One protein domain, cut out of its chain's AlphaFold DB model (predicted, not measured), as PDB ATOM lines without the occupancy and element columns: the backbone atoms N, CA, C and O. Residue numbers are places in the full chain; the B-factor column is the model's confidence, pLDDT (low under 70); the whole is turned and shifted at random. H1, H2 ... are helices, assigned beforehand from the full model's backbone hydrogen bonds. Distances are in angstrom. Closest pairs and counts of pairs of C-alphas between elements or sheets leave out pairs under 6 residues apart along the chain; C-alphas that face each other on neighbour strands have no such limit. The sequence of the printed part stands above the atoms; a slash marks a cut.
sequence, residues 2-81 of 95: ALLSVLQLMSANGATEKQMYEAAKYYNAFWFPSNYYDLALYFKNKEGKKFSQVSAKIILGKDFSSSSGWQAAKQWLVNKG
ATOM      1  N   ALA A   2     288.484 141.425 350.409       84.38
ATOM      2  CA  ALA A   2     289.007 141.839 351.725       84.38
ATOM      3  C   ALA A   2     290.239 141.043 352.209       84.38
ATOM      4  O   ALA A   2     291.194 141.628 352.709       84.38
ATOM      5  N   LEU A   3     290.253 139.716 352.022       91.62
ATOM      6  CA  LEU A   3     291.366 138.883 352.491       91.62
ATOM      7  C   LEU A   3     292.692 139.217 351.796       91.62
ATOM      8  O   LEU A   3     293.734 139.260 352.436       91.62
ATOM      9  N   LEU A   4     292.651 139.471 350.487       92.81
ATOM     10  CA  LEU A   4     293.854 139.709 349.693       92.81
ATOM     11  C   LEU A   4     294.614 140.951 350.174       92.81
ATOM     12  O   LEU A   4     295.832 140.893 350.289       92.81
ATOM     13  N   SER A   5     293.908 142.030 350.522       93.88
ATOM     14  CA  SER A   5     294.526 143.246 351.065       93.88
ATOM     15  C   SER A   5     295.255 142.987 352.386       93.88
ATOM     16  O   SER A   5     296.362 143.483 352.582       93.88
ATOM     17  N   VAL A   6     294.682 142.160 353.269       93.75
ATOM     18  CA  VAL A   6     295.342 141.748 354.520       93.75
ATOM     19  C   VAL A   6     296.626 140.971 354.220       93.75
ATOM     20  O   VAL A   6     297.673 141.265 354.791       93.75
ATOM     21  N   LEU A   7     296.578 140.021 353.284       95.62
ATOM     22  CA  LEU A   7     297.748 139.214 352.922       95.62
ATOM     23  C   LEU A   7     298.839 140.036 352.226       95.62
ATOM     24  O   LEU A   7     300.019 139.826 352.488       95.62
ATOM     25  N   GLN A   8     298.464 141.006 351.391       95.44
ATOM     26  CA  GLN A   8     299.406 141.946 350.779       95.44
ATOM     27  C   GLN A   8     300.124 142.786 351.839       95.44
ATOM     28  O   GLN A   8     301.345 142.917 351.782       95.44
ATOM     29  N   LEU A   9     299.396 143.287 352.842       96.50
ATOM     30  CA  LEU A   9     299.991 144.015 353.962       96.50
ATOM     31  C   LEU A   9     300.929 143.121 354.786       96.50
ATOM     32  O   LEU A   9     302.023 143.544 355.147       96.50
ATOM     33  N   MET A  10     300.535 141.879 355.068       97.31
ATOM     34  CA  MET A  10     301.395 140.924 355.775       97.31
ATOM     35  C   MET A  10     302.680 140.629 354.993       97.31
ATOM     36  O   MET A  10     303.765 140.657 355.570       97.31
ATOM     37  N   SER A  11     302.563 140.396 353.685       97.12
ATOM     38  CA  SER A  11     303.701 140.173 352.789       97.12
ATOM     39  C   SER A  11     304.652 141.376 352.777       97.12
ATOM     40  O   SER A  11     305.858 141.209 352.945       97.12
ATOM     41  N   ALA A  12     304.113 142.599 352.695       97.44
ATOM     42  CA  ALA A  12     304.900 143.833 352.757       97.44
ATOM     43  C   ALA A  12     305.663 144.003 354.086       97.44
ATOM     44  O   ALA A  12     306.709 144.643 354.113       97.44
ATOM     45  N   ASN A  13     305.172 143.396 355.171       97.25
ATOM     46  CA  ASN A  13     305.827 143.366 356.482       97.25
ATOM     47  C   ASN A  13     306.706 142.115 356.703       97.25
ATOM     48  O   ASN A  13     307.096 141.825 357.832       97.25
ATOM     49  N   GLY A  14     307.013 141.353 355.648       97.31
ATOM     50  CA  GLY A  14     307.920 140.203 355.713       97.31
ATOM     51  C   GLY A  14     307.302 138.919 356.277       97.31
ATOM     52  O   GLY A  14     308.038 138.013 356.673       97.31
ATOM     53  N   ALA A  15     305.972 138.805 356.329       97.75
ATOM     54  CA  ALA A  15     305.328 137.573 356.774       97.75
ATOM     55  C   ALA A  15     305.598 136.412 355.804       97.75
ATOM     56  O   ALA A  15     305.483 136.536 354.585       97.75
ATOM     57  N   THR A  16     305.884 135.239 356.361       97.88
ATOM     58  CA  THR A  16     306.022 134.001 355.589       97.88
ATOM     59  C   THR A  16     304.674 133.527 355.043       97.88
ATOM     60  O   THR A  16     303.615 133.790 355.619       97.88
ATOM     61  N   GLU A  17     304.710 132.723 353.978       96.00
ATOM     62  CA  GLU A  17     303.519 132.076 353.411       96.00
ATOM     63  C   GLU A  17     302.712 131.328 354.486       96.00
ATOM     64  O   GLU A  17     301.493 131.461 354.572       96.00
ATOM     65  N   LYS A  18     303.396 130.599 355.378       96.75
ATOM     66  CA  LYS A  18     302.762 129.869 356.482       96.75
ATOM     67  C   LYS A  18     301.992 130.802 357.422       96.75
ATOM     68  O   LYS A  18     300.856 130.494 357.775       96.75
ATOM     69  N   GLN A  19     302.586 131.930 357.813       97.62
ATOM     70  CA  GLN A  19     301.917 132.921 358.666       97.62
ATOM     71  C   GLN A  19     300.702 133.534 357.967       97.62
ATOM     72  O   GLN A  19     299.656 133.693 358.592       97.62
ATOM     73  N   MET A  20     300.817 133.820 356.668       97.88
ATOM     74  CA  MET A  20     299.720 134.335 355.847       97.88
ATOM     75  C   MET A  20     298.539 133.361 355.766       97.88
ATOM     76  O   MET A  20     297.396 133.774 355.959       97.88
ATOM     77  N   TYR A  21     298.792 132.065 355.554       97.75
ATOM     78  CA  TYR A  21     297.733 131.050 355.573       97.75
ATOM     79  C   TYR A  21     297.066 130.934 356.945       97.75
ATOM     80  O   TYR A  21     295.838 130.900 357.023       97.75
ATOM     81  N   GLU A  22     297.845 130.891 358.028       97.75
ATOM     82  CA  GLU A  22     297.267 130.815 359.375       97.75
ATOM     83  C   GLU A  22     296.412 132.045 359.688       97.75
ATOM     84  O   GLU A  22     295.274 131.896 360.128       97.75
ATOM     85  N   ALA A  23     296.885 133.254 359.376       97.31
ATOM     86  CA  ALA A  23     296.078 134.459 359.532       97.31
ATOM     87  C   ALA A  23     294.788 134.380 358.705       97.31
ATOM     88  O   ALA A  23     293.700 134.588 359.244       97.31
ATOM     89  N   ALA A  24     294.881 134.008 357.424       97.19
ATOM     90  CA  ALA A  24     293.721 133.874 356.549       97.19
ATOM     91  C   ALA A  24     292.654 132.922 357.096       97.19
ATOM     92  O   ALA A  24     291.461 133.220 357.014       97.19
ATOM     93  N   LYS A  25     293.071 131.802 357.692       97.44
ATOM     94  CA  LYS A  25     292.168 130.833 358.317       97.44
ATOM     95  C   LYS A  25     291.346 131.477 359.433       97.44
ATOM     96  O   LYS A  25     290.137 131.258 359.489       97.44
ATOM     97  N   TYR A  26     291.970 132.274 360.298       97.06
ATOM     98  CA  TYR A  26     291.258 132.942 361.391       97.06
ATOM     99  C   TYR A  26     290.444 134.152 360.917       97.06
ATOM    100  O   TYR A  26     289.329 134.337 361.397       97.06
ATOM    101  N   TYR A  27     290.925 134.923 359.936       96.62
ATOM    102  CA  TYR A  27     290.143 136.009 359.334       96.62
ATOM    103  C   TYR A  27     288.863 135.494 358.676       96.62
ATOM    104  O   TYR A  27     287.786 136.031 358.926       96.62
ATOM    105  N   ASN A  28     288.947 134.419 357.893       95.12
ATOM    106  CA  ASN A  28     287.750 133.827 357.308       95.12
ATOM    107  C   ASN A  28     286.828 133.215 358.369       95.12
ATOM    108  O   ASN A  28     285.614 133.336 358.236       95.12
ATOM    109  N   ALA A  29     287.369 132.610 359.433       96.19
ATOM    110  CA  ALA A  29     286.549 132.133 360.547       96.19
ATOM    111  C   ALA A  29     285.796 133.272 361.243       96.19
ATOM    112  O   ALA A  29     284.639 133.108 361.618       96.19
ATOM    113  N   PHE A  30     286.436 134.432 361.376       95.69
ATOM    114  CA  PHE A  30     285.824 135.628 361.939       95.69
ATOM    115  C   PHE A  30     284.753 136.226 361.013       95.69
ATOM    116  O   PHE A  30     283.681 136.600 361.480       95.69
ATOM    117  N   TRP A  31     285.005 136.292 359.701       94.94
ATOM    118  CA  TRP A  31     284.052 136.846 358.727       94.94
ATOM    119  C   TRP A  31     282.892 135.907 358.382       94.94
ATOM    120  O   TRP A  31     281.807 136.379 358.044       94.94
ATOM    121  N   PHE A  32     283.095 134.591 358.472       95.19
ATOM    122  CA  PHE A  32     282.099 133.568 358.139       95.19
ATOM    123  C   PHE A  32     281.919 132.569 359.295       95.19
ATOM    124  O   PHE A  32     282.167 131.370 359.121       95.19
ATOM    125  N   PRO A  33     281.472 133.032 360.478       95.88
ATOM    126  CA  PRO A  33     281.488 132.232 361.701       95.88
ATOM    127  C   PRO A  33     280.625 130.973 361.603       95.88
ATOM    128  O   PRO A  33     281.072 129.905 362.006       95.88
ATOM    129  N   SER A  34     279.435 131.060 360.999       94.31
ATOM    130  CA  SER A  34     278.561 129.895 360.783       94.31
ATOM    131  C   SER A  34     279.241 128.834 359.909       94.31
ATOM    132  O   SER A  34     279.294 127.657 360.267       94.31
ATOM    133  N   ASN A  35     279.871 129.265 358.810       95.81
ATOM    134  CA  ASN A  35     280.522 128.341 357.889       95.81
ATOM    135  C   ASN A  35     281.688 127.617 358.559       95.81
ATOM    136  O   ASN A  35     281.824 126.397 358.485       95.81
ATOM    137  N   TYR A  36     282.536 128.381 359.237       97.31
ATOM    138  CA  TYR A  36     283.733 127.850 359.871       97.31
ATOM    139  C   TYR A  36     283.432 127.059 361.144       97.31
ATOM    140  O   TYR A  36     284.204 126.161 361.485       97.31
ATOM    141  N   TYR A  37     282.303 127.320 361.803       96.62
ATOM    142  CA  TYR A  37     281.796 126.476 362.878       96.62
ATOM    143  C   TYR A  37     281.427 125.080 362.363       96.62
ATOM    144  O   TYR A  37     281.920 124.083 362.895       96.62
ATOM    145  N   ASP A  38     280.660 124.994 361.272       97.19
ATOM    146  CA  ASP A  38     280.344 123.711 360.636       97.19
ATOM    147  C   ASP A  38     281.623 123.001 360.160       97.19
ATOM    148  O   ASP A  38     281.804 121.811 360.404       97.19
ATOM    149  N   LEU A  39     282.576 123.714 359.552       97.88
ATOM    150  CA  LEU A  39     283.856 123.110 359.161       97.88
ATOM    151  C   LEU A  39     284.640 122.580 360.373       97.88
ATOM    152  O   LEU A  39     285.198 121.482 360.316       97.88
ATOM    153  N   ALA A  40     284.660 123.312 361.490       97.75
ATOM    154  CA  ALA A  40     285.293 122.855 362.724       97.75
ATOM    155  C   ALA A  40     284.627 121.584 363.272       97.75
ATOM    156  O   ALA A  40     285.327 120.645 363.663       97.75
ATOM    157  N   LEU A  41     283.291 121.524 363.264       97.81
ATOM    158  CA  LEU A  41     282.548 120.319 363.632       97.81
ATOM    159  C   LEU A  41     282.848 119.162 362.681       97.81
ATOM    160  O   LEU A  41     283.061 118.042 363.142       97.81
ATOM    161  N   TYR A  42     282.912 119.417 361.377       98.12
ATOM    162  CA  TYR A  42     283.225 118.405 360.376       98.12
ATOM    163  C   TYR A  42     284.596 117.770 360.636       98.12
ATOM    164  O   TYR A  42     284.678 116.553 360.784       98.12
ATOM    165  N   PHE A  43     285.660 118.566 360.785       98.25
ATOM    166  CA  PHE A  43     287.002 118.025 361.041       98.25
ATOM    167  C   PHE A  43     287.118 117.341 362.405       98.25
ATOM    168  O   PHE A  43     287.781 116.307 362.522       98.25
ATOM    169  N   LYS A  44     286.426 117.861 363.426       98.12
ATOM    170  CA  LYS A  44     286.367 117.222 364.743       98.12
ATOM    171  C   LYS A  44     285.725 115.837 364.664       98.12
ATOM    172  O   LYS A  44     286.258 114.899 365.243       98.12
ATOM    173  N   ASN A  45     284.612 115.697 363.945       97.81
ATOM    174  CA  ASN A  45     283.861 114.440 363.874       97.81
ATOM    175  C   ASN A  45     284.421 113.455 362.838       97.81
ATOM    176  O   ASN A  45     284.280 112.249 363.013       97.81
ATOM    177  N   LYS A  46     285.042 113.941 361.759       96.50
ATOM    178  CA  LYS A  46     285.598 113.087 360.701       96.50
ATOM    179  C   LYS A  46     287.037 112.654 360.969       96.50
ATOM    180  O   LYS A  46     287.399 111.538 360.620       96.50
ATOM    181  N   GLU A  47     287.850 113.522 361.570       96.19
ATOM    182  CA  GLU A  47     289.294 113.301 361.744       96.19
ATOM    183  C   GLU A  47     289.767 113.427 363.201       96.19
ATOM    184  O   GLU A  47     290.959 113.283 363.466       96.19
ATOM    185  N   GLY A  48     288.884 113.742 364.156       97.31
ATOM    186  CA  GLY A  48     289.274 113.960 365.555       97.31
ATOM    187  C   GLY A  48     290.100 115.233 365.785       97.31
ATOM    188  O   GLY A  48     290.640 115.427 366.876       97.31
ATOM    189  N   LYS A  49     290.218 116.112 364.781       97.88
ATOM    190  CA  LYS A  49     291.062 117.313 364.839       97.88
ATOM    191  C   LYS A  49     290.274 118.520 365.328       97.88
ATOM    192  O   LYS A  49     289.213 118.850 364.798       97.88
ATOM    193  N   LYS A  50     290.830 119.242 366.301       97.06
ATOM    194  CA  LYS A  50     290.355 120.584 366.668       97.06
ATOM    195  C   LYS A  50     290.621 121.549 365.514       97.06
ATOM    196  O   LYS A  50     291.594 121.382 364.785       97.06
ATOM    197  N   PHE A  51     289.829 122.616 365.409       96.69
ATOM    198  CA  PHE A  51     290.016 123.650 364.385       96.69
ATOM    199  C   PHE A  51     291.462 124.172 364.320       96.69
ATOM    200  O   PHE A  51     292.023 124.297 363.236       96.69
ATOM    201  N   SER A  52     292.115 124.390 365.467       96.50
ATOM    202  CA  SER A  52     293.518 124.830 365.542       96.50
ATOM    203  C   SER A  52     294.523 123.831 364.952       96.50
ATOM    204  O   SER A  52     295.594 124.242 364.527       96.50
ATOM    205  N   GLN A  53     294.173 122.546 364.868       97.62
ATOM    206  CA  GLN A  53     295.014 121.473 364.322       97.62
ATOM    207  C   GLN A  53     294.781 121.235 362.822       97.62
ATOM    208  O   GLN A  53     295.552 120.521 362.184       97.62
ATOM    209  N   VAL A  54     293.714 121.800 362.246       97.56
ATOM    210  CA  VAL A  54     293.438 121.690 360.808       97.56
ATOM    211  C   VAL A  54     294.415 122.575 360.038       97.56
ATOM    212  O   VAL A  54     294.552 123.758 360.348       97.56
ATOM    213  N   SER A  55     295.066 122.023 359.013       97.50
ATOM    214  CA  SER A  55     295.955 122.789 358.133       97.50
ATOM    215  C   SER A  55     295.212 123.963 357.497       97.50
ATOM    216  O   SER A  55     294.168 123.772 356.866       97.50
ATOM    217  N   ALA A  56     295.776 125.167 357.614       97.62
ATOM    218  CA  ALA A  56     295.217 126.355 356.989       97.62
ATOM    219  C   ALA A  56     295.063 126.205 355.467       97.62
ATOM    220  O   ALA A  56     294.019 126.562 354.930       97.62
ATOM    221  N   LYS A  57     296.031 125.582 354.779       96.62
ATOM    222  CA  LYS A  57     295.945 125.326 353.328       96.62
ATOM    223  C   LYS A  57     294.754 124.440 352.953       96.62
ATOM    224  O   LYS A  57     294.129 124.674 351.925       96.62
ATOM    225  N   ILE A  58     294.431 123.447 353.785       97.31
ATOM    226  CA  ILE A  58     293.300 122.542 353.538       97.31
ATOM    227  C   ILE A  58     291.990 123.299 353.724       97.31
ATOM    228  O   ILE A  58     291.175 123.352 352.809       97.31
ATOM    229  N   ILE A  59     291.788 123.914 354.890       97.00
ATOM    230  CA  ILE A  59     290.495 124.522 355.217       97.00
ATOM    231  C   ILE A  59     290.183 125.752 354.360       97.00
ATOM    232  O   ILE A  59     289.020 125.984 354.044       97.00
ATOM    233  N   LEU A  60     291.204 126.506 353.935       96.62
ATOM    234  CA  LEU A  60     291.066 127.626 352.996       96.62
ATOM    235  C   LEU A  60     290.877 127.174 351.543       96.62
ATOM    236  O   LEU A  60     290.540 127.993 350.688       96.62
ATOM    237  N   GLY A  61     291.091 125.890 351.254       96.38
ATOM    238  CA  GLY A  61     290.925 125.319 349.927       96.38
ATOM    239  C   GLY A  61     289.472 125.327 349.456       96.38
ATOM    240  O   GLY A  61     288.527 125.416 350.245       96.38
ATOM    241  N   LYS A  62     289.292 125.186 348.139       96.06
ATOM    242  CA  LYS A  62     287.979 125.177 347.474       96.06
ATOM    243  C   LYS A  62     287.030 124.120 348.048       96.06
ATOM    244  O   LYS A  62     285.829 124.368 348.099       96.06
ATOM    245  N   ASP A  63     287.548 122.990 348.510       96.62
ATOM    246  CA  ASP A  63     286.737 121.886 349.036       96.62
ATOM    247  C   ASP A  63     286.027 122.224 350.351       96.62
ATOM    248  O   ASP A  63     285.075 121.545 350.724       96.62
ATOM    249  N   PHE A  64     286.438 123.299 351.031       97.31
ATOM    250  CA  PHE A  64     285.864 123.719 352.309       97.31
ATOM    251  C   PHE A  64     285.468 125.197 352.307       97.31
ATOM    252  O   PHE A  64     284.312 125.522 352.562       97.31
ATOM    253  N   SER A  65     286.379 126.103 351.947       95.81
ATOM    254  CA  SER A  65     286.132 127.554 351.898       95.81
ATOM    255  C   SER A  65     285.559 128.024 350.562       95.81
ATOM    256  O   SER A  65     285.980 129.031 349.994       95.81
ATOM    257  N   SER A  66     284.573 127.296 350.054       94.75
ATOM    258  CA  SER A  66     283.713 127.745 348.959       94.75
ATOM    259  C   SER A  66     282.251 127.514 349.323       94.75
ATOM    260  O   SER A  66     281.953 126.767 350.256       94.75
ATOM    261  N   SER A  67     281.334 128.132 348.575       91.44
ATOM    262  CA  SER A  67     279.894 127.926 348.762       91.44
ATOM    263  C   SER A  67     279.526 126.439 348.716       91.44
ATOM    264  O   SER A  67     278.894 125.936 349.640       91.44
ATOM    265  N   SER A  68     279.995 125.723 347.692       95.56
ATOM    266  CA  SER A  68     279.754 124.287 347.528       95.56
ATOM    267  C   SER A  68     280.521 123.428 348.537       95.56
ATOM    268  O   SER A  68     279.993 122.426 349.015       95.56
ATOM    269  N   GLY A  69     281.758 123.805 348.871       96.75
ATOM    270  CA  GLY A  69     282.615 123.031 349.773       96.75
ATOM    271  C   GLY A  69     282.074 122.985 351.201       96.75
ATOM    272  O   GLY A  69     281.889 121.912 351.780       96.75
ATOM    273  N   TRP A  70     281.715 124.150 351.746       96.19
ATOM    274  CA  TRP A  70     281.085 124.224 353.062       96.19
ATOM    275  C   TRP A  70     279.726 123.511 353.083       96.19
ATOM    276  O   TRP A  70     279.455 122.753 354.015       96.19
ATOM    277  N   GLN A  71     278.894 123.684 352.048       95.69
ATOM    278  CA  GLN A  71     277.604 122.989 351.950       95.69
ATOM    279  C   GLN A  71     277.766 121.464 351.971       95.69
ATOM    280  O   GLN A  71     276.997 120.784 352.648       95.69
ATOM    281  N   ALA A  72     278.783 120.920 351.296       97.25
ATOM    282  CA  ALA A  72     279.070 119.488 351.328       97.25
ATOM    283  C   ALA A  72     279.466 119.006 352.737       97.25
ATOM    284  O   ALA A  72     278.962 117.982 353.206       97.25
ATOM    285  N   ALA A  73     280.314 119.760 353.445       96.81
ATOM    286  CA  ALA A  73     280.679 119.458 354.831       96.81
ATOM    287  C   ALA A  73     279.460 119.518 355.770       96.81
ATOM    288  O   ALA A  73     279.268 118.624 356.598       96.81
ATOM    289  N   LYS A  74     278.593 120.521 355.595       96.00
ATOM    290  CA  LYS A  74     277.337 120.650 356.341       96.00
ATOM    291  C   LYS A  74     276.379 119.494 356.065       96.00
ATOM    292  O   LYS A  74     275.829 118.922 357.001       96.00
ATOM    293  N   GLN A  75     276.219 119.097 354.806       95.94
ATOM    294  CA  GLN A  75     275.385 117.951 354.448       95.94
ATOM    295  C   GLN A  75     275.913 116.659 355.079       95.94
ATOM    296  O   GLN A  75     275.132 115.838 355.559       95.94
ATOM    297  N   TRP A  76     277.236 116.484 355.130       97.19
ATOM    298  CA  TRP A  76     277.839 115.355 355.833       97.19
ATOM    299  C   TRP A  76     277.492 115.363 357.329       97.19
ATOM    300  O   TRP A  76     277.119 114.319 357.862       97.19
ATOM    301  N   LEU A  77     277.552 116.526 357.991       97.00
ATOM    302  CA  LEU A  77     277.182 116.668 359.405       97.00
ATOM    303  C   LEU A  77     275.712 116.329 359.656       97.00
ATOM    304  O   LEU A  77     275.408 115.591 360.594       97.00
ATOM    305  N   VAL A  78     274.822 116.816 358.792       95.94
ATOM    306  CA  VAL A  78     273.388 116.499 358.813       95.94
ATOM    307  C   VAL A  78     273.158 114.997 358.671       95.94
ATOM    308  O   VAL A  78     272.450 114.395 359.473       95.94
ATOM    309  N   ASN A  79     273.794 114.361 357.683       95.50
ATOM    310  CA  ASN A  79     273.647 112.924 357.437       95.50
ATOM    311  C   ASN A  79     274.187 112.072 358.598       95.50
ATOM    312  O   ASN A  79     273.797 110.917 358.753       95.50
ATOM    313  N   LYS A  80     275.101 112.627 359.402       95.50
ATOM    314  CA  LYS A  80     275.631 112.004 360.621       95.50
ATOM    315  C   LYS A  80     274.851 112.366 361.886       95.50
ATOM    316  O   LYS A  80     275.221 111.885 362.951       95.50
ATOM    317  N   GLY A  81     273.803 113.184 361.784       94.31
ATOM    318  CA  GLY A  81     273.010 113.634 362.930       94.31
ATOM    319  C   GLY A  81     273.781 114.536 363.899       94.31
ATOM    320  O   GLY A  81     273.408 114.636 365.060       94.31
TER     321      GLY A  81
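Overview. This is residues 2 to 81 of the 95 residues of an uncharacterized protein of Candidatus Roizmanbacteria bacterium CG06_land_8_20_14_3_00_34_14 (UniProt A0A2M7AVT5). Two pairs of helices sit end to end: a helical hairpin of H1 and H2 makes one end, and H3 and H5, which cross each other at a steep tilt, make the other. H2 and H3 meet at a corner by their link, and the short H4 packs on H2 near the middle of the whole. The printed part has 80 residues with five named helices, H1 to H5 in order along the chain, and no named strand; the class is all helix. It is compact, with a radius of gyration of the C-alphas of 13.3 A, yet the outline is only just elongated, with spans of 45 by 23 by 18 A.

Arrangement. H2, residues 17 to 31, is the hub and touches three other helices. H1, residues 2 to 12, touches it at a shallow tilt of 28 degrees, opposite ways, as a hairpin; their closest C-alphas are those of Leu 7 and Met 20, 6.0 A apart. H4, residues 56 to 59, touches H2 at residues 21 to 25 alone, with the closest C-alphas, those of Glu 22 and Ala 56, 5.5 A apart. H3, residues 33 to 47, touches H2 only at the corner, with residues 35 to 37 of H3 and 28 to 29 of H2 alone; the closest C-alphas, those of Ala 29 and Tyr 36, are 5.2 A apart. H2 and H3 stand at a steep tilt of 61 degrees, opposite ways. H5, residues 67 to 79, touches H3 with 13 pairs of C-alphas within 8 A, the closest being those of Asp 38 and Lys 74, 6.1 A apart. These two run the same way at a steep tilt of 55 degrees. H3 and H4 are close but not clearly touching, with the closest C-alphas, those of Leu 39 and Ile 59, 7.9 A apart. Among the pairs that are apart are H1 and H3, H2 and H5, and H4 and H5. In H2, H3 and H5 every O i to N i+4 pair is within hydrogen-bond range, in H1 6 of 7 are, and H4 is too short for such a pair.

Along the chain. H2 and H3, 15 residues each, measure 20.7 A and 20.5 A from first to last C-alpha. H5 measures 18.4 A, H1 16.1 A and H4 5.4 A. H1 begins with C-alpha 2 at (289.007, 141.839, 351.725), H3 begins with C-alpha 33 at (281.488, 132.232, 361.701), and H5 ends with C-alpha 79 at (273.647, 112.924, 357.437).

Size, cuts and confidence. The two C-alphas farthest apart are those of Ala 12 and Gly 81, at 45.1 A. The printed part has no cut. The links H1 to H2 and H2 to H3 are tight, and H3 to H4 and H4 to H5 are short. The mean pLDDT of the printed part is 96.3, and no printed residue is under 70.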